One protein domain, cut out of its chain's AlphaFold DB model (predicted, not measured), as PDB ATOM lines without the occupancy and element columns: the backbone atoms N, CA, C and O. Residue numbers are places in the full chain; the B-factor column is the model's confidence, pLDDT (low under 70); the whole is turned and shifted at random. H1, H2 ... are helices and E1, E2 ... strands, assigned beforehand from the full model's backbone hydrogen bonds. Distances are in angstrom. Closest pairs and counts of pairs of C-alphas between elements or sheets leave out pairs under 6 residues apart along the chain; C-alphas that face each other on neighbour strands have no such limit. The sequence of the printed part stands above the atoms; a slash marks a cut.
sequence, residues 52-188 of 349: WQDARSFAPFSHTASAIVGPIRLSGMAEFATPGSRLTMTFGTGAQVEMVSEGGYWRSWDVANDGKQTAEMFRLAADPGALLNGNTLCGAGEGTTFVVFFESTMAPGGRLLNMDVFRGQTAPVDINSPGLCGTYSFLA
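AT A GLANCE: This is residues 52 to 188 of the 349 residues of an uncharacterized protein of Sinirhodobacter hungdaonensis (UniProt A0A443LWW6). One seven-stranded sheet, strongly twisted and curled like part of a barrel, makes the body; its two edges, E1 and E7, come within 8.3 A of each other but do not join. The one short helix, H1, packs on edge strand E7, while a tight link joins it to E1 at the other edge. The 137 printed residues hold one named helix and then seven named strands, H1 E1 E2 E3 E4 E5 E6 E7, and the sheet has the same strand order, all antiparallel. The class is mostly strand, though under half of the residues are in named elements. The whole is compact, with a radius of gyration of the C-alphas of 13.6 A, and rounded, spanning 34 by 32 by 29 A.

IN THESE COORDINATES: Find C-alpha 63 at (14.798, 25.109, 44.219); there H1 begins, residues 63 to 69, 9.9 A long. Then come E1, residues 72 to 74, 6.5 A, and E2, residues 86 to 90, 13.3 A. E3, residues 96 to 107, starts at C-alpha 96 (11.096, 8.059, 33.042), measures 27.9 A and bends by 68 degrees at residue 103. E4 is residues 117 to 124, 21.9 A; E5, residues 144 to 153, 29.3 A; E6, residues 159 to 168, 29.2 A. E7, residues 180 to 187, 21.5 A, ends at C-alpha 187 (8.986, 16.489, 50.932).

HOW THE PARTS SIT: The strands form a meander, each the antiparallel neighbour of the one before. Start at edge strand E1: N 73 and O 90 of E2 are 2.8 A apart, within hydrogen-bond range. Residues 57 to 58 also pair with residues 72 to 73 of E1, antiparallel. Across E2 and E3, N 87 and O 99 are 2.9 A apart; across E3 and E4, N 102 and O 121, 2.8 A. E4 and E5 bring N 122 to 2.7 A from O 147, and the hairpin E5 and E6 brings N 146 to 2.8 A from O 166. At edge strand E7, N 163 of E6 is 2.7 A from O 184. E1 and E7 are apart, but only just, at 8.3 A. H1 is on the sheet at a height of 7.7 A; its closest C-alphas to E7 are those of Ala 65 and Tyr 184, 4.9 A. In H1 every O i to N i+4 pair is within hydrogen-bond range.

THE WHOLE: The C-alphas of Glu 142 and Pro 156 are the two farthest apart, 40.4 A. The printed part has no cut. The links E1 to E2, E4 to E5 and E6 to E7 are long. Look for pLDDT under 70 at residues 112, 114 and 154 to 157.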
ATOM      1  N   TRP A  52      12.310   6.094  49.842       93.81
ATOM      2  CA  TRP A  52      12.426   5.746  48.418       93.81
ATOM      3  C   TRP A  52      11.898   4.346  48.065       93.81
ATOM      4  O   TRP A  52      11.702   4.048  46.885       93.81
ATOM      5  N   GLN A  53      11.637   3.497  49.063       94.25
ATOM      6  CA  GLN A  53      11.000   2.194  48.868       94.25
ATOM      7  C   GLN A  53       9.481   2.310  48.678       94.25
ATOM      8  O   GLN A  53       8.859   1.385  48.151       94.25
ATOM      9  N   ASP A  54       8.878   3.447  49.032       92.19
ATOM     10  CA  ASP A  54       7.446   3.669  48.873       92.19
ATOM     11  C   ASP A  54       7.085   4.035  47.427       92.19
ATOM     12  O   ASP A  54       7.631   4.961  46.822       92.19
ATOM     13  N   ALA A  55       6.089   3.341  46.874       95.50
ATOM     14  CA  ALA A  55       5.525   3.656  45.564       95.50
ATOM     15  C   ALA A  55       4.635   4.907  45.639       95.50
ATOM     16  O   ALA A  55       3.408   4.815  45.747       95.50
ATOM     17  N   ARG A  56       5.244   6.094  45.599       93.62
ATOM     18  CA  ARG A  56       4.539   7.372  45.766       93.62
ATOM     19  C   ARG A  56       5.182   8.520  44.998       93.62
ATOM     20  O   ARG A  56       6.243   8.381  44.390       93.62
ATOM     21  N   SER A  57       4.493   9.657  45.017       93.19
ATOM     22  CA  SER A  57       5.036  10.919  44.517       93.19
ATOM     23  C   SER A  57       5.655  11.714  45.662       93.19
ATOM     24  O   SER A  57       5.183  11.627  46.797       93.19
ATOM     25  N   PHE A  58       6.682  12.490  45.338       93.06
ATOM     26  CA  PHE A  58       7.356  13.406  46.245       93.06
ATOM     27  C   PHE A  58       7.335  14.803  45.629       93.06
ATOM     28  O   PHE A  58       7.786  15.013  44.495       93.06
ATOM     29  N   ALA A  59       6.773  15.757  46.369       87.00
ATOM     30  CA  ALA A  59       6.737  17.148  45.950       87.00
ATOM     31  C   ALA A  59       8.137  17.772  46.084       87.00
ATOM     32  O   ALA A  59       8.833  17.488  47.064       87.00
ATOM     33  N   PRO A  60       8.567  18.622  45.136       82.69
ATOM     34  CA  PRO A  60       9.837  19.327  45.239       82.69
ATOM     35  C   PRO A  60       9.904  20.161  46.514       82.69
ATOM     36  O   PRO A  60       8.965  20.889  46.830       82.69
ATOM     37  N   PHE A  61      11.029  20.070  47.214       81.50
ATOM     38  CA  PHE A  61      11.340  20.920  48.355       81.50
ATOM     39  C   PHE A  61      12.420  21.944  48.004       81.50
ATOM     40  O   PHE A  61      12.263  23.131  48.276       81.50
ATOM     41  N   SER A  62      13.510  21.512  47.360       76.25
ATOM     42  CA  SER A  62      14.578  22.430  46.960       76.25
ATOM     43  C   SER A  62      14.253  23.180  45.662       76.25
ATOM     44  O   SER A  62      13.495  22.716  44.802       76.25
ATOM     45  N   HIS A  63      14.884  24.343  45.471       70.00
ATOM     46  CA  HIS A  63      14.798  25.109  44.219       70.00
ATOM     47  C   HIS A  63      15.298  24.301  43.020       70.00
ATOM     48  O   HIS A  63      14.644  24.277  41.980       70.00
ATOM     49  N   THR A  64      16.406  23.575  43.183       75.38
ATOM     50  CA  THR A  64      16.954  22.673  42.160       75.38
ATOM     51  C   THR A  64      15.942  21.590  41.782       75.38
ATOM     52  O   THR A  64      15.754  21.306  40.597       75.38
ATOM     53  N   ALA A  65      15.226  21.037  42.774       84.88
ATOM     54  CA  ALA A  65      14.149  20.080  42.539       84.88
ATOM     55  C   ALA A  65      13.019  20.700  41.707       84.88
ATOM     56  O   ALA A  65      12.623  20.153  40.681       84.88
ATOM     57  N   SER A  66      12.561  21.889  42.091       77.75
ATOM     58  CA  SER A  66      11.464  22.585  41.410       77.75
ATOM     59  C   SER A  66      11.817  23.020  39.981       77.75
ATOM     60  O   SER A  66      10.977  22.940  39.086       77.75
ATOM     61  N   ALA A  67      13.052  23.473  39.752       72.50
ATOM     62  CA  ALA A  67      13.478  24.070  38.486       72.50
ATOM     63  C   ALA A  67      13.891  23.049  37.415       72.50
ATOM     64  O   ALA A  67      13.760  23.335  36.220       72.50
ATOM     65  N   ILE A  68      14.416  21.890  37.829       85.25
ATOM     66  CA  ILE A  68      14.995  20.891  36.918       85.25
ATOM     67  C   ILE A  68      14.094  19.666  36.804       85.25
ATOM     68  O   ILE A  68      13.687  19.310  35.704       85.25
ATOM     69  N   VAL A  69      13.781  19.014  37.923       93.50
ATOM     70  CA  VAL A  69      13.169  17.672  37.921       93.50
ATOM     71  C   VAL A  69      11.652  17.702  38.111       93.50
ATOM     72  O   VAL A  69      10.964  16.819  37.602       93.50
ATOM     73  N   GLY A  70      11.114  18.721  38.783       89.25
ATOM     74  CA  GLY A  70       9.708  18.771  39.181       89.25
ATOM     75  C   GLY A  70       9.354  17.681  40.198       89.25
ATOM     76  O   GLY A  70      10.252  17.063  40.773       89.25
ATOM     77  N   PRO A  71       8.055  17.440  40.452       92.19
ATOM     78  CA  PRO A  71       7.630  16.322  41.286       92.19
ATOM     79  C   PRO A  71       8.169  15.010  40.726       92.19
ATOM     80  O   PRO A  71       8.058  14.764  39.523       92.19
ATOM     81  N   ILE A  72       8.722  14.167  41.594       97.19
ATOM     82  CA  ILE A  72       9.156  12.828  41.200       97.19
ATOM     83  C   ILE A  72       8.145  11.792  41.669       97.19
ATOM     84  O   ILE A  72       7.542  11.934  42.732       97.19
ATOM     85  N   ARG A  73       7.976  10.723  40.895       97.50
ATOM     86  CA  ARG A  73       7.237   9.532  41.310       97.50
ATOM     87  C   ARG A  73       8.152   8.326  41.272       97.50
ATOM     88  O   ARG A  73       8.705   8.009  40.221       97.50
ATOM     89  N   LEU A  74       8.270   7.653  42.409       97.69
ATOM     90  CA  LEU A  74       9.030   6.421  42.550       97.69
ATOM     91  C   LEU A  74       8.087   5.224  42.414       97.69
ATOM     92  O   LEU A  74       6.959   5.243  42.914       97.69
ATOM     93  N   SER A  75       8.532   4.177  41.717       96.69
ATOM     94  CA  SER A  75       7.770   2.926  41.591       96.69
ATOM     95  C   SER A  75       7.745   2.097  42.877       96.69
ATOM     96  O   SER A  75       7.004   1.120  42.942       96.69
ATOM     97  N   GLY A  76       8.548   2.479  43.874       92.12
ATOM     98  CA  GLY A  76       8.787   1.719  45.093       92.12
ATOM     99  C   GLY A  76       9.683   0.500  44.874       92.12
ATOM    100  O   GLY A  76       9.959   0.096  43.739       92.12
ATOM    101  N   MET A  77      10.140  -0.075  45.984       90.88
ATOM    102  CA  MET A  77      10.993  -1.263  46.047       90.88
ATOM    103  C   MET A  77      10.606  -2.107  47.261       90.88
ATOM    104  O   MET A  77      10.350  -1.570  48.331       90.88
ATOM    105  N   ALA A  78      10.585  -3.431  47.109       85.69
ATOM    106  CA  ALA A  78      10.188  -4.330  48.195       85.69
ATOM    107  C   ALA A  78      11.265  -4.480  49.280       85.69
ATOM    108  O   ALA A  78      10.944  -4.550  50.458       85.69
ATOM    109  N   GLU A  79      12.537  -4.510  48.881       86.56
ATOM    110  CA  GLU A  79      13.667  -4.793  49.766       86.56
ATOM    111  C   GLU A  79      14.664  -3.641  49.715       86.56
ATOM    112  O   GLU A  79      14.996  -3.156  48.626       86.56
ATOM    113  N   PHE A  80      15.158  -3.227  50.880       90.06
ATOM    114  CA  PHE A  80      16.174  -2.189  50.972       90.06
ATOM    115  C   PHE A  80      17.517  -2.717  50.460       90.06
ATOM    116  O   PHE A  80      17.983  -3.789  50.862       90.06
ATOM    117  N   ALA A  81      18.132  -1.921  49.578       88.44
ATOM    118  CA  ALA A  81      19.542  -1.980  49.209       88.44
ATOM    119  C   ALA A  81      20.061  -3.316  48.662       88.44
ATOM    120  O   ALA A  81      21.250  -3.616  48.785       88.44
ATOM    121  N   THR A  82      19.211  -4.118  48.017       93.19
ATOM    122  CA  THR A  82      19.676  -5.328  47.322       93.19
ATOM    123  C   THR A  82      20.296  -4.953  45.969       93.19
ATOM    124  O   THR A  82      19.559  -4.496  45.088       93.19
ATOM    125  N   PRO A  83      21.610  -5.169  45.746       95.62
ATOM    126  CA  PRO A  83      22.244  -4.814  44.482       95.62
ATOM    127  C   PRO A  83      21.587  -5.519  43.293       95.62
ATOM    128  O   PRO A  83      21.283  -6.713  43.343       95.62
ATOM    129  N   GLY A  84      21.371  -4.779  42.209       94.88
ATOM    130  CA  GLY A  84      20.674  -5.256  41.014       94.88
ATOM    131  C   GLY A  84      19.150  -5.101  41.048       94.88
ATOM    132  O   GLY A  84      18.520  -5.235  39.993       94.88
ATOM    133  N   SER A  85      18.552  -4.779  42.202       95.25
ATOM    134  CA  SER A  85      17.139  -4.389  42.280       95.25
ATOM    135  C   SER A  85      16.877  -3.114  41.482       95.25
ATOM    136  O   SER A  85      17.759  -2.267  41.335       95.25
ATOM    137  N   ARG A  86      15.664  -2.981  40.942       95.94
ATOM    138  CA  ARG A  86      15.305  -1.900  40.015       95.94
ATOM    139  C   ARG A  86      14.242  -0.993  40.613       95.94
ATOM    140  O   ARG A  86      13.270  -1.476  41.187       95.94
ATOM    141  N   LEU A  87      14.416   0.304  40.405       97.00
ATOM    142  CA  LEU A  87      13.482   1.361  40.765       97.00
ATOM    143  C   LEU A  87      13.258   2.242  39.540       97.00
ATOM    144  O   LEU A  87      14.210   2.634  38.874       97.00
ATOM    145  N   THR A  88      12.008   2.567  39.223       98.31
ATOM    146  CA  THR A  88      11.704   3.549  38.176       98.31
ATOM    147  C   THR A  88      11.383   4.885  38.821       98.31
ATOM    148  O   THR A  88      10.525   4.960  39.703       98.31
ATOM    149  N   MET A  89      12.043   5.941  38.349       98.25
ATOM    150  CA  MET A  89      11.723   7.322  38.693       98.25
ATOM    151  C   MET A  89      11.080   8.013  37.492       98.25
ATOM    152  O   MET A  89      11.626   8.017  36.391       98.25
ATOM    153  N   THR A  90       9.908   8.601  37.717       98.12
ATOM    154  CA  THR A  90       9.228   9.483  36.762       98.12
ATOM    155  C   THR A  90       9.420  10.928  37.201       98.12
ATOM    156  O   THR A  90       9.145  11.241  38.356       98.12
ATOM    157  N   PHE A  91       9.866  11.795  36.298       97.75
ATOM    158  CA  PHE A  91      10.056  13.231  36.531       97.75
ATOM    159  C   PHE A  91       8.773  14.028  36.265       97.75
ATOM    160  O   PHE A  91       7.837  13.530  35.637       97.75
ATOM    161  N   GLY A  92       8.757  15.308  36.646       88.12
ATOM    162  CA  GLY A  92       7.620  16.209  36.434       88.12
ATOM    163  C   GLY A  92       7.275  16.450  34.958       88.12
ATOM    164  O   GLY A  92       6.142  16.800  34.643       88.12
ATOM    165  N   THR A  93       8.218  16.212  34.039       91.50
ATOM    166  CA  THR A  93       7.975  16.218  32.584       91.50
ATOM    167  C   THR A  93       7.255  14.969  32.073       91.50
ATOM    168  O   THR A  93       6.865  14.921  30.909       91.50
ATOM    169  N   GLY A  94       7.117  13.936  32.907       93.81
ATOM    170  CA  GLY A  94       6.686  12.599  32.507       93.81
ATOM    171  C   GLY A  94       7.812  11.720  31.955       93.81
ATOM    172  O   GLY A  94       7.571  10.542  31.697       93.81
ATOM    173  N   ALA A  95       9.036  12.248  31.801       96.00
ATOM    174  CA  ALA A  95      10.206  11.439  31.468       96.00
ATOM    175  C   ALA A  95      10.428  10.369  32.546       96.00
ATOM    176  O   ALA A  95      10.211  10.620  33.732       96.00
ATOM    177  N   GLN A  96      10.861   9.180  32.138       97.19
ATOM    178  CA  GLN A  96      11.096   8.059  33.042       97.19
ATOM    179  C   GLN A  96      12.520   7.558  32.897       97.19
ATOM    180  O   GLN A  96      13.047   7.472  31.788       97.19
ATOM    181  N   VAL A  97      13.116   7.193  34.025       97.19
ATOM    182  CA  VAL A  97      14.413   6.534  34.059       97.19
ATOM    183  C   VAL A  97      14.363   5.349  35.005       97.19
ATOM    184  O   VAL A  97      13.837   5.426  36.117       97.19
ATOM    185  N   GLU A  98      14.914   4.236  34.540       98.19
ATOM    186  CA  GLU A  98      15.170   3.088  35.392       98.19
ATOM    187  C   GLU A  98      16.511   3.268  36.106       98.19
ATOM    188  O   GLU A  98      17.503   3.723  35.529       98.19
ATOM    189  N   MET A  99      16.528   2.890  37.372       97.75
ATOM    190  CA  MET A  99      17.664   2.963  38.266       97.75
ATOM    191  C   MET A  99      17.933   1.571  38.831       97.75
ATOM    192  O   MET A  99      17.009   0.879  39.259       97.75
ATOM    193  N   VAL A 100      19.196   1.155  38.817       97.69
ATOM    194  CA  VAL A 100      19.645  -0.141  39.333       97.69
ATOM    195  C   VAL A 100      20.396   0.097  40.634       97.69
ATOM    196  O   VAL A 100      21.362   0.853  40.638       97.69
ATOM    197  N   SER A 101      19.953  -0.526  41.724       97.38
ATOM    198  CA  SER A 101      20.599  -0.407  43.032       97.38
ATOM    199  C   SER A 101      22.016  -0.981  42.987       97.38
ATOM    200  O   SER A 101      22.231  -2.096  42.506       97.38
ATOM    201  N   GLU A 102      22.977  -0.217  43.490       97.25
ATOM    202  CA  GLU A 102      24.364  -0.631  43.735       97.25
ATOM    203  C   GLU A 102      24.567  -1.015  45.218       97.25
ATOM    204  O   GLU A 102      25.593  -1.592  45.580       97.25
ATOM    205  N   GLY A 103      23.563  -0.764  46.070       96.06
ATOM    206  CA  GLY A 103      23.523  -1.168  47.473       96.06
ATOM    207  C   GLY A 103      23.361  -0.012  48.462       96.06
ATOM    208  O   GLY A 103      23.209   1.155  48.094       96.06
ATOM    209  N   GLY A 104      23.387  -0.372  49.745       94.94
ATOM    210  CA  GLY A 104      23.198   0.529  50.880       94.94
ATOM    211  C   GLY A 104      24.523   0.928  51.525       94.94
ATOM    212  O   GLY A 104      25.439   0.112  51.654       94.94
ATOM    213  N   TYR A 105      24.626   2.185  51.953       94.88
ATOM    214  CA  TYR A 105      25.868   2.772  52.451       94.88
ATOM    215  C   TYR A 105      25.631   3.644  53.685       94.88
ATOM    216  O   TYR A 105      24.738   4.482  53.704       94.88
ATOM    217  N   TRP A 106      26.505   3.506  54.687       94.25
ATOM    218  CA  TRP A 106      26.535   4.350  55.888       94.25
ATOM    219  C   TRP A 106      27.685   5.367  55.814       94.25
ATOM    220  O   TRP A 106      28.825   5.083  56.215       94.25
ATOM    221  N   ARG A 107      27.413   6.545  55.242       93.75
ATOM    222  CA  ARG A 107      28.409   7.597  54.954       93.75
ATOM    223  C   ARG A 107      27.792   8.985  55.135       93.75
ATOM    224  O   ARG A 107      26.608   9.096  55.429       93.75
ATOM    225  N   SER A 108      28.622  10.020  55.025       90.31
ATOM    226  CA  SER A 108      28.140  11.400  54.994       90.31
ATOM    227  C   SER A 108      27.696  11.718  53.573       90.31
ATOM    228  O   SER A 108      28.504  11.684  52.646       90.31
ATOM    229  N   TRP A 109      26.402  11.955  53.413       88.75
ATOM    230  CA  TRP A 109      25.776  12.275  52.131       88.75
ATOM    231  C   TRP A 109      25.142  13.666  52.130       88.75
ATOM    232  O   TRP A 109      24.682  14.116  51.103       88.75
ATOM    233  N   ASP A 110      25.119  14.374  53.258       82.12
ATOM    234  CA  ASP A 110      24.446  15.668  53.349       82.12
ATOM    235  C   ASP A 110      25.481  16.796  53.276       82.12
ATOM    236  O   ASP A 110      26.388  16.880  54.099       82.12
ATOM    237  N   VAL A 111      25.345  17.701  52.302       72.06
ATOM    238  CA  VAL A 111      26.215  18.889  52.195       72.06
ATOM    239  C   VAL A 111      26.072  19.793  53.423       72.06
ATOM    240  O   VAL A 111      27.004  20.509  53.788       72.06
ATOM    241  N   ALA A 112      24.893  19.803  54.046       64.69
ATOM    242  CA  ALA A 112      24.583  20.645  55.192       64.69
ATOM    243  C   ALA A 112      24.977  20.010  56.536       64.69
ATOM    244  O   ALA A 112      24.963  20.710  57.551       64.69
ATOM    245  N   ASN A 113      25.319  18.717  56.564       70.62
ATOM    246  CA  ASN A 113      25.605  17.985  57.796       70.62
ATOM    247  C   ASN A 113      26.689  16.913  57.583       70.62
ATOM    248  O   ASN A 113      26.525  15.980  56.802       70.62
ATOM    249  N   ASP A 114      27.778  17.002  58.346       68.31
ATOM    250  CA  ASP A 114      28.896  16.050  58.295       68.31
ATOM    251  C   ASP A 114      28.608  14.710  59.003       68.31
ATOM    252  O   ASP A 114      29.437  13.791  58.988       68.31
ATOM    253  N   GLY A 115      27.415  14.569  59.588       79.44
ATOM    254  CA  GLY A 115      26.877  13.318  60.100       79.44
ATOM    255  C   GLY A 115      26.864  12.200  59.054       79.44
ATOM    256  O   GLY A 115      26.897  12.431  57.846       79.44
ATOM    257  N   LYS A 116      26.849  10.952  59.539       89.06
ATOM    258  CA  LYS A 116      26.639   9.769  58.697       89.06
ATOM    259  C   LYS A 116      25.181   9.344  58.762       89.06
ATOM    260  O   LYS A 116      24.595   9.351  59.845       89.06
ATOM    261  N   GLN A 117      24.666   8.879  57.635       90.19
ATOM    262  CA  GLN A 117      23.317   8.354  57.503       90.19
ATOM    263  C   GLN A 117      23.287   7.177  56.533       90.19
ATOM    264  O   GLN A 117      24.205   6.989  55.724       90.19
ATOM    265  N   THR A 118      22.220   6.386  56.630       94.25
ATOM    266  CA  THR A 118      21.911   5.355  55.647       94.25
ATOM    267  C   THR A 118      21.496   6.026  54.342       94.25
ATOM    268  O   THR A 118      20.678   6.949  54.337       94.25
ATOM    269  N   ALA A 119      22.061   5.549  53.240       96.25
ATOM    270  CA  ALA A 119      21.661   5.909  51.892       96.25
ATOM    271  C   ALA A 119      21.613   4.669  51.004       96.25
ATOM    272  O   ALA A 119      22.323   3.693  51.263       96.25
ATOM    273  N   GLU A 120      20.846   4.738  49.924       97.88
ATOM    274  CA  GLU A 120      20.909   3.768  48.834       97.88
ATOM    275  C   GLU A 120      21.437   4.433  47.572       97.88
ATOM    276  O   GLU A 120      20.988   5.512  47.175       97.88
ATOM    277  N   MET A 121      22.410   3.783  46.944       98.19
ATOM    278  CA  MET A 121      22.988   4.245  45.695       98.19
ATOM    279  C   MET A 121      22.400   3.486  44.528       98.19
ATOM    280  O   MET A 121      22.266   2.264  44.554       98.19
ATOM    281  N   PHE A 122      22.149   4.219  43.460       98.25
ATOM    282  CA  PHE A 122      21.629   3.708  42.221       98.25
ATOM    283  C   PHE A 122      22.475   4.171  41.054       98.25
ATOM    284  O   PHE A 122      22.982   5.290  41.023       98.25
ATOM    285  N   ARG A 123      22.550   3.326  40.038       97.81
ATOM    286  CA  ARG A 123      23.057   3.667  38.720       97.81
ATOM    287  C   ARG A 123      21.895   3.863  37.758       97.81
ATOM    288  O   ARG A 123      21.031   2.993  37.647       97.81
ATOM    289  N   LEU A 124      21.888   4.973  37.027       96.94
ATOM    290  CA  LEU A 124      20.896   5.205  35.978       96.94
ATOM    291  C   LEU A 124      21.156   4.284  34.786       96.94
ATOM    292  O   LEU A 124      22.292   4.151  34.322       96.94
ATOM    293  N   ALA A 125      20.091   3.675  34.266       95.00
ATOM    294  CA  ALA A 125      20.158   2.845  33.066       95.00
ATOM    295  C   ALA A 125      20.421   3.676  31.795       95.00
ATOM    296  O   ALA A 125      21.051   3.183  30.861       95.00
ATOM    297  N   ALA A 126      19.950   4.926  31.764       92.06
ATOM    298  CA  ALA A 126      20.150   5.877  30.673       92.06
ATOM    299  C   ALA A 126      19.998   7.327  31.170       92.06
ATOM    300  O   ALA A 126      19.474   7.564  32.257       92.06
ATOM    301  N   ASP A 127      20.439   8.297  30.365       91.88
ATOM    302  CA  ASP A 127      20.148   9.714  30.611       91.88
ATOM    303  C   ASP A 127      18.650   9.985  30.339       91.88
ATOM    304  O   ASP A 127      18.156   9.587  29.278       91.88
ATOM    305  N   PRO A 128      17.909  10.629  31.263       93.50
ATOM    306  CA  PRO A 128      16.490  10.932  31.065       93.50
ATOM    307  C   PRO A 128      16.222  12.005  29.996       93.50
ATOM    308  O   PRO A 128      15.065  12.240  29.645       93.50
ATOM    309  N   GLY A 129      17.265  12.657  29.478       92.19
ATOM    310  CA  GLY A 129      17.164  13.725  28.497       92.19
ATOM    311  C   GLY A 129      16.755  15.059  29.120       92.19
ATOM    312  O   GLY A 129      17.042  15.353  30.282       92.19
ATOM    313  N   ALA A 130      16.103  15.897  28.312       92.38
ATOM    314  CA  ALA A 130      15.642  17.208  28.748       92.38
ATOM    315  C   ALA A 130      14.480  17.086  29.749       92.38
ATOM    316  O   ALA A 130      13.472  16.424  29.500       92.38
ATOM    317  N   LEU A 131      14.629  17.776  30.870       94.50
ATOM    318  CA  LEU A 131      13.659  17.904  31.946       94.50
ATOM    319  C   LEU A 131      13.020  19.305  31.910       94.50
ATOM    320  O   LEU A 131      12.924  19.927  30.846       94.50
ATOM    321  N   LEU A 132      12.515  19.800  33.046       79.38
ATOM    322  CA  LEU A 132      11.810  21.080  33.088       79.38
ATOM    323  C   LEU A 132      12.693  22.207  32.551       79.38
ATOM    324  O   LEU A 132      13.889  22.275  32.828       79.38
ATOM    325  N   ASN A 133      12.085  23.099  31.766       84.81
ATOM    326  CA  ASN A 133      12.750  24.251  31.152       84.81
ATOM    327  C   ASN A 133      13.967  23.897  30.273       84.81
ATOM    328  O   ASN A 133      14.825  24.745  30.048       84.81
ATOM    329  N   GLY A 134      14.054  22.658  29.772       84.25
ATOM    330  CA  GLY A 134      15.194  22.199  28.973       84.25
ATOM    331  C   GLY A 134      16.446  21.879  29.794       84.25
ATOM    332  O   GLY A 134      17.505  21.650  29.214       84.25
ATOM    333  N   ASN A 135      16.338  21.849  31.126       90.06
ATOM    334  CA  ASN A 135      17.436  21.459  32.005       90.06
ATOM    335  C   ASN A 135      17.731  19.958  31.894       90.06
ATOM    336  O   ASN A 135      16.902  19.172  31.453       90.06
ATOM    337  N   THR A 136      18.904  19.539  32.347       93.00
ATOM    338  CA  THR A 136      19.314  18.125  32.415       93.00
ATOM    339  C   THR A 136      19.587  17.737  33.860       93.00
ATOM    340  O   THR A 136      20.032  18.587  34.630       93.00
ATOM    341  N   LEU A 137      19.427  16.459  34.211       92.69
ATOM    342  CA  LEU A 137      19.619  15.971  35.586       92.69
ATOM    343  C   LEU A 137      21.032  16.231  36.157       92.69
ATOM    344  O   LEU A 137      21.190  16.360  37.367       92.69
ATOM    345  N   CYS A 138      22.061  16.281  35.307       90.94
ATOM    346  CA  CYS A 138      23.464  16.372  35.728       90.94
ATOM    347  C   CYS A 138      24.346  17.121  34.706       90.94
ATOM    348  O   CYS A 138      25.502  16.772  34.466       90.94
ATOM    349  N   GLY A 139      23.784  18.130  34.034       82.19
ATOM    350  CA  GLY A 139      24.481  18.875  32.977       82.19
ATOM    351  C   GLY A 139      24.892  18.008  31.777       82.19
ATOM    352  O   GLY A 139      24.408  16.891  31.596       82.19
ATOM    353  N   ALA A 140      25.825  18.511  30.966       73.81
ATOM    354  CA  ALA A 140      26.535  17.721  29.959       73.81
ATOM    355  C   ALA A 140      27.794  17.087  30.578       73.81
ATOM    356  O   ALA A 140      28.477  17.718  31.381       73.81
ATOM    357  N   GLY A 141      28.113  15.848  30.212       72.19
ATOM    358  CA  GLY A 141      29.312  15.160  30.690       72.19
ATOM    359  C   GLY A 141      29.343  13.696  30.268       72.19
ATOM    360  O   GLY A 141      28.335  13.152  29.826       72.19
ATOM    361  N   GLU A 142      30.501  13.064  30.420       78.25
ATOM    362  CA  GLU A 142      30.695  11.647  30.113       78.25
ATOM    363  C   GLU A 142      30.683  10.790  31.384       78.25
ATOM    364  O   GLU A 142      31.015  11.255  32.476       78.25
ATOM    365  N   GLY A 143      30.342   9.512  31.228       87.62
ATOM    366  CA  GLY A 143      30.382   8.524  32.300       87.62
ATOM    367  C   GLY A 143      29.011   8.131  32.839       87.62
ATOM    368  O   GLY A 143      27.958   8.495  32.315       87.62
ATOM    369  N   THR A 144      29.047   7.329  33.894       91.75
ATOM    370  CA  THR A 144      27.866   6.773  34.544       91.75
ATOM    371  C   THR A 144      27.238   7.825  35.447       91.75
ATOM    372  O   THR A 144      27.943   8.495  36.200       91.75
ATOM    373  N   THR A 145      25.912   7.961  35.386       97.19
ATOM    374  CA  THR A 145      25.174   8.804  36.332       97.19
ATOM    375  C   THR A 145      24.725   7.949  37.514       97.19
ATOM    376  O   THR A 145      24.041   6.939  37.328       97.19
ATOM    377  N   PHE A 146      25.129   8.353  38.711       98.06
ATOM    378  CA  PHE A 146      24.738   7.745  39.974       98.06
ATOM    379  C   PHE A 146      23.762   8.665  40.701       98.06
ATOM    380  O   PHE A 146      23.936   9.882  40.695       98.06
ATOM    381  N   VAL A 147      22.757   8.073  41.329       98.19
ATOM    382  CA  VAL A 147      21.803   8.737  42.214       98.19
ATOM    383  C   VAL A 147      21.959   8.145  43.604       98.19
ATOM    384  O   VAL A 147      21.973   6.929  43.749       98.19
ATOM    385  N   VAL A 148      22.062   8.986  44.622       98.31
ATOM    386  CA  VAL A 148      22.100   8.569  46.023       98.31
ATOM    387  C   VAL A 148      20.868   9.127  46.717       98.31
ATOM    388  O   VAL A 148      20.712  10.344  46.795       98.31
ATOM    389  N   PHE A 149      20.000   8.244  47.213       97.94
ATOM    390  CA  PHE A 149      18.870   8.636  48.052       97.94
ATOM    391  C   PHE A 149      19.224   8.493  49.528       97.94
ATOM    392  O   PHE A 149      19.740   7.458  49.946       97.94
ATOM    393  N   PHE A 150      18.914   9.515  50.320       95.38
ATOM    394  CA  PHE A 150      19.036   9.490  51.778       95.38
ATOM    395  C   PHE A 150      17.986  10.396  52.417       95.38
ATOM    396  O   PHE A 150      17.376  11.239  51.759       95.38
ATOM    397  N   GLU A 151      17.774  10.238  53.719       92.25
ATOM    398  CA  GLU A 151      16.788  11.024  54.455       92.25
ATOM    399  C   GLU A 151      17.450  12.063  55.354       92.25
ATOM    400  O   GLU A 151      18.500  11.806  55.945       92.25
ATOM    401  N   SER A 152      16.809  13.220  55.497       86.94
ATOM    402  CA  SER A 152      17.171  14.208  56.514       86.94
ATOM    403  C   SER A 152      15.934  14.717  57.248       86.94
ATOM    404  O   SER A 152      14.801  14.594  56.774       86.94
ATOM    405  N   THR A 153      16.147  15.248  58.450       81.00
ATOM    406  CA  THR A 153      15.090  15.835  59.273       81.00
ATOM    407  C   THR A 153      15.119  17.354  59.172       81.00
ATOM    408  O   THR A 153      16.171  17.989  59.205       81.00
ATOM    409  N   MET A 154      13.934  17.943  59.078       68.31
ATOM    410  CA  MET A 154      13.695  19.375  59.154       68.31
ATOM    411  C   MET A 154      13.075  19.735  60.498       68.31
ATOM    412  O   MET A 154      12.352  18.941  61.101       68.31
ATOM    413  N   ALA A 155      13.290  20.964  60.955       48.34
ATOM    414  CA  ALA A 155      12.573  21.503  62.102       48.34
ATOM    415  C   ALA A 155      11.300  22.251  61.644       48.34
ATOM    416  O   ALA A 155      11.400  23.031  60.701       48.34
ATOM    417  N   PRO A 156      10.134  22.068  62.306       51.25
ATOM    418  CA  PRO A 156       9.878  21.174  63.436       51.25
ATOM    419  C   PRO A 156       9.333  19.796  62.994       51.25
ATOM    420  O   PRO A 156       8.132  19.611  62.845       51.25
ATOM    421  N   GLY A 157      10.214  18.801  62.855       61.31
ATOM    422  CA  GLY A 157       9.862  17.378  62.760       61.31
ATOM    423  C   GLY A 157       9.541  16.826  61.366       61.31
ATOM    424  O   GLY A 157       9.244  15.639  61.277       61.31
ATOM    425  N   GLY A 158       9.611  17.632  60.304       75.12
ATOM    426  CA  GLY A 158       9.391  17.159  58.931       75.12
ATOM    427  C   GLY A 158      10.531  16.268  58.428       75.12
ATOM    428  O   GLY A 158      11.666  16.376  58.896       75.12
ATOM    429  N   ARG A 159      10.247  15.395  57.461       85.50
ATOM    430  CA  ARG A 159      11.265  14.572  56.783       85.50
ATOM    431  C   ARG A 159      11.452  15.005  55.331       85.50
ATOM    432  O   ARG A 159      10.501  15.398  54.653       85.50
ATOM    433  N   LEU A 160      12.680  14.878  54.843       89.44
ATOM    434  CA  LEU A 160      13.027  15.060  53.439       89.44
ATOM    435  C   LEU A 160      13.563  13.766  52.845       89.44
ATOM    436  O   LEU A 160      14.355  13.066  53.477       89.44
ATOM    437  N   LEU A 161      13.173  13.506  51.600       94.69
ATOM    438  CA  LEU A 161      13.909  12.634  50.698       94.69
ATOM    439  C   LEU A 161      14.926  13.496  49.948       94.69
ATOM    440  O   LEU A 161      14.543  14.385  49.190       94.69
ATOM    441  N   ASN A 162      16.212  13.231  50.141       95.19
ATOM    442  CA  ASN A 162      17.287  13.876  49.398       95.19
ATOM    443  C   ASN A 162      17.793  12.943  48.307       95.19
ATOM    444  O   ASN A 162      17.817  11.725  48.482       95.19
ATOM    445  N   MET A 163      18.182  13.535  47.188       97.31
ATOM    446  CA  MET A 163      18.674  12.881  45.993       97.31
ATOM    447  C   MET A 163      19.910  13.632  45.517       97.31
ATOM    448  O   MET A 163      19.799  14.724  44.955       97.31
ATOM    449  N   ASP A 164      21.072  13.024  45.700       96.81
ATOM    450  CA  ASP A 164      22.316  13.543  45.149       96.81
ATOM    451  C   ASP A 164      22.656  12.821  43.862       96.81
ATOM    452  O   ASP A 164      22.530  11.601  43.751       96.81
ATOM    453  N   VAL A 165      23.098  13.584  42.874       97.62
ATOM    454  CA  VAL A 165      23.429  13.084  41.550       97.62
ATOM    455  C   VAL A 165      24.902  13.312  41.292       97.62
ATOM    456  O   VAL A 165      25.408  14.431  41.404       97.62
ATOM    457  N   PHE A 166      25.574  12.235  40.907       96.50
ATOM    458  CA  PHE A 166      26.975  12.228  40.533       96.50
ATOM    459  C   PHE A 166      27.117  11.738  39.099       96.50
ATOM    460  O   PHE A 166      26.385  10.849  38.663       96.50
ATOM    461  N   ARG A 167      28.109  12.250  38.374       95.31
ATOM    462  CA  ARG A 167      28.512  11.705  37.078       95.31
ATOM    463  C   ARG A 167      30.007  11.467  37.031       95.31
ATOM    464  O   ARG A 167      30.802  12.369  37.278       95.31
ATOM    465  N   GLY A 168      30.382  10.239  36.687       93.00
ATOM    466  CA  GLY A 168      31.779   9.843  36.601       93.00
ATOM    467  C   GLY A 168      31.973   8.379  36.225       93.00
ATOM    468  O   GLY A 168      31.027   7.639  35.960       93.00
ATOM    469  N   GLN A 169      33.233   7.952  36.176       90.25
ATOM    470  CA  GLN A 169      33.598   6.566  35.853       90.25
ATOM    471  C   GLN A 169      33.483   5.626  37.060       90.25
ATOM    472  O   GLN A 169      33.313   4.421  36.891       90.25
ATOM    473  N   THR A 170      33.579   6.172  38.271       92.12
ATOM    474  CA  THR A 170      33.555   5.427  39.531       92.12
ATOM    475  C   THR A 170      32.350   5.834  40.363       92.12
ATOM    476  O   THR A 170      31.979   7.007  40.371       92.12
ATOM    477  N   ALA A 171      31.774   4.874  41.085       94.50
ATOM    478  CA  ALA A 171      30.712   5.146  42.046       94.50
ATOM    479  C   ALA A 171      31.199   6.120  43.142       94.50
ATOM    480  O   ALA A 171      32.357   6.006  43.568       94.50
ATOM    481  N   PRO A 172      30.359   7.070  43.591       96.38
ATOM    482  CA  PRO A 172      30.708   7.960  44.694       96.38
ATOM    483  C   PRO A 172      30.901   7.179  46.003       96.38
ATOM    484  O   PRO A 172      30.427   6.059  46.164       96.38
ATOM    485  N   VAL A 173      31.631   7.759  46.950       95.12
ATOM    486  CA  VAL A 173      31.896   7.173  48.278       95.12
ATOM    487  C   VAL A 173      31.172   7.944  49.382       95.12
ATOM    488  O   VAL A 173      30.772   7.350  50.381       95.12
ATOM    489  N   ASP A 174      31.028   9.255  49.208       93.50
ATOM    490  CA  ASP A 174      30.383  10.205  50.114       93.50
ATOM    491  C   ASP A 174      30.052  11.506  49.355       93.50
ATOM    492  O   ASP A 174      30.330  11.622  48.155       93.50
ATOM    493  N   ILE A 175      29.494  12.497  50.051       91.00
ATOM    494  CA  ILE A 175      29.116  13.788  49.462       91.00
ATOM    495  C   ILE A 175      30.280  14.554  48.809       91.00
ATOM    496  O   ILE A 175      30.073  15.318  47.870       91.00
ATOM    497  N   ASN A 176      31.519  14.331  49.251       91.00
ATOM    498  CA  ASN A 176      32.699  15.022  48.723       91.00
ATOM    499  C   ASN A 176      33.308  14.305  47.512       91.00
ATOM    500  O   ASN A 176      34.367  14.699  47.015       91.00
ATOM    501  N   SER A 177      32.669  13.233  47.043       92.88
ATOM    502  CA  SER A 177      33.149  12.482  45.891       92.88
ATOM    503  C   SER A 177      33.118  13.334  44.619       92.88
ATOM    504  O   SER A 177      32.193  14.124  44.410       92.88
ATOM    505  N   PRO A 178      34.121  13.183  43.735       90.88
ATOM    506  CA  PRO A 178      34.167  13.942  42.495       90.88
ATOM    507  C   PRO A 178      32.957  13.614  41.617       90.88
ATOM    508  O   PRO A 178      32.465  12.486  41.600       90.88
ATOM    509  N   GLY A 179      32.504  14.606  40.852       91.56
ATOM    510  CA  GLY A 179      31.396  14.440  39.916       91.56
ATOM    511  C   GLY A 179      30.012  14.721  40.497       91.56
ATOM    512  O   GLY A 179      29.047  14.561  39.756       91.56
ATOM    513  N   LEU A 180      29.893  15.165  41.757       93.50
ATOM    514  CA  LEU A 180      28.641  15.729  42.277       93.50
ATOM    515  C   LEU A 180      28.195  16.892  41.377       93.50
ATOM    516  O   LEU A 180      28.939  17.853  41.178       93.50
ATOM    517  N   CYS A 181      26.991  16.794  40.825       92.50
ATOM    518  CA  CYS A 181      26.483  17.723  39.812       92.50
ATOM    519  C   CYS A 181      25.062  18.221  40.098       92.50
ATOM    520  O   CYS A 181      24.600  19.150  39.436       92.50
ATOM    521  N   GLY A 182      24.358  17.616  41.055       90.12
ATOM    522  CA  GLY A 182      23.026  18.050  41.444       90.12
ATOM    523  C   GLY A 182      22.643  17.510  42.810       90.12
ATOM    524  O   GLY A 182      22.895  16.348  43.105       90.12
ATOM    525  N   THR A 183      22.024  18.359  43.619       92.06
ATOM    526  CA  THR A 183      21.414  17.986  44.896       92.06
ATOM    527  C   THR A 183      19.955  18.421  44.864       92.06
ATOM    528  O   THR A 183      19.616  19.559  44.510       92.06
ATOM    529  N   TYR A 184      19.066  17.488  45.171       93.00
ATOM    530  CA  TYR A 184      17.626  17.665  45.050       93.00
ATOM    531  C   TYR A 184      16.966  17.172  46.328       93.00
ATOM    532  O   TYR A 184      17.247  16.070  46.782       93.00
ATOM    533  N   SER A 185      16.067  17.963  46.896       91.06
ATOM    534  CA  SER A 185      15.343  17.579  48.106       91.06
ATOM    535  C   SER A 185      13.854  17.603  47.818       91.06
ATOM    536  O   SER A 185      13.371  18.482  47.094       91.06
ATOM    537  N   PHE A 186      13.131  16.660  48.407       91.31
ATOM    538  CA  PHE A 186      11.698  16.480  48.244       91.31
ATOM    539  C   PHE A 186      11.028  16.244  49.594       91.31
ATOM    540  O   PHE A 186      11.617  15.648  50.495       91.31
ATOM    541  N   LEU A 187       9.780  16.687  49.723       86.81
ATOM    542  CA  LEU A 187       8.986  16.489  50.932       86.81
ATOM    543  C   LEU A 187       8.627  15.006  51.104       86.81
ATOM    544  O   LEU A 187       8.081  14.388  50.188       86.81
ATOM    545  N   ALA A 188       8.929  14.441  52.276       83.75
ATOM    546  CA  ALA A 188       8.598  13.056  52.621       83.75
ATOM    547  C   ALA A 188       7.134  12.874  53.027       83.75
ATOM    548  O   ALA A 188       6.537  11.820  52.812       83.75
TER     549      ALA A 188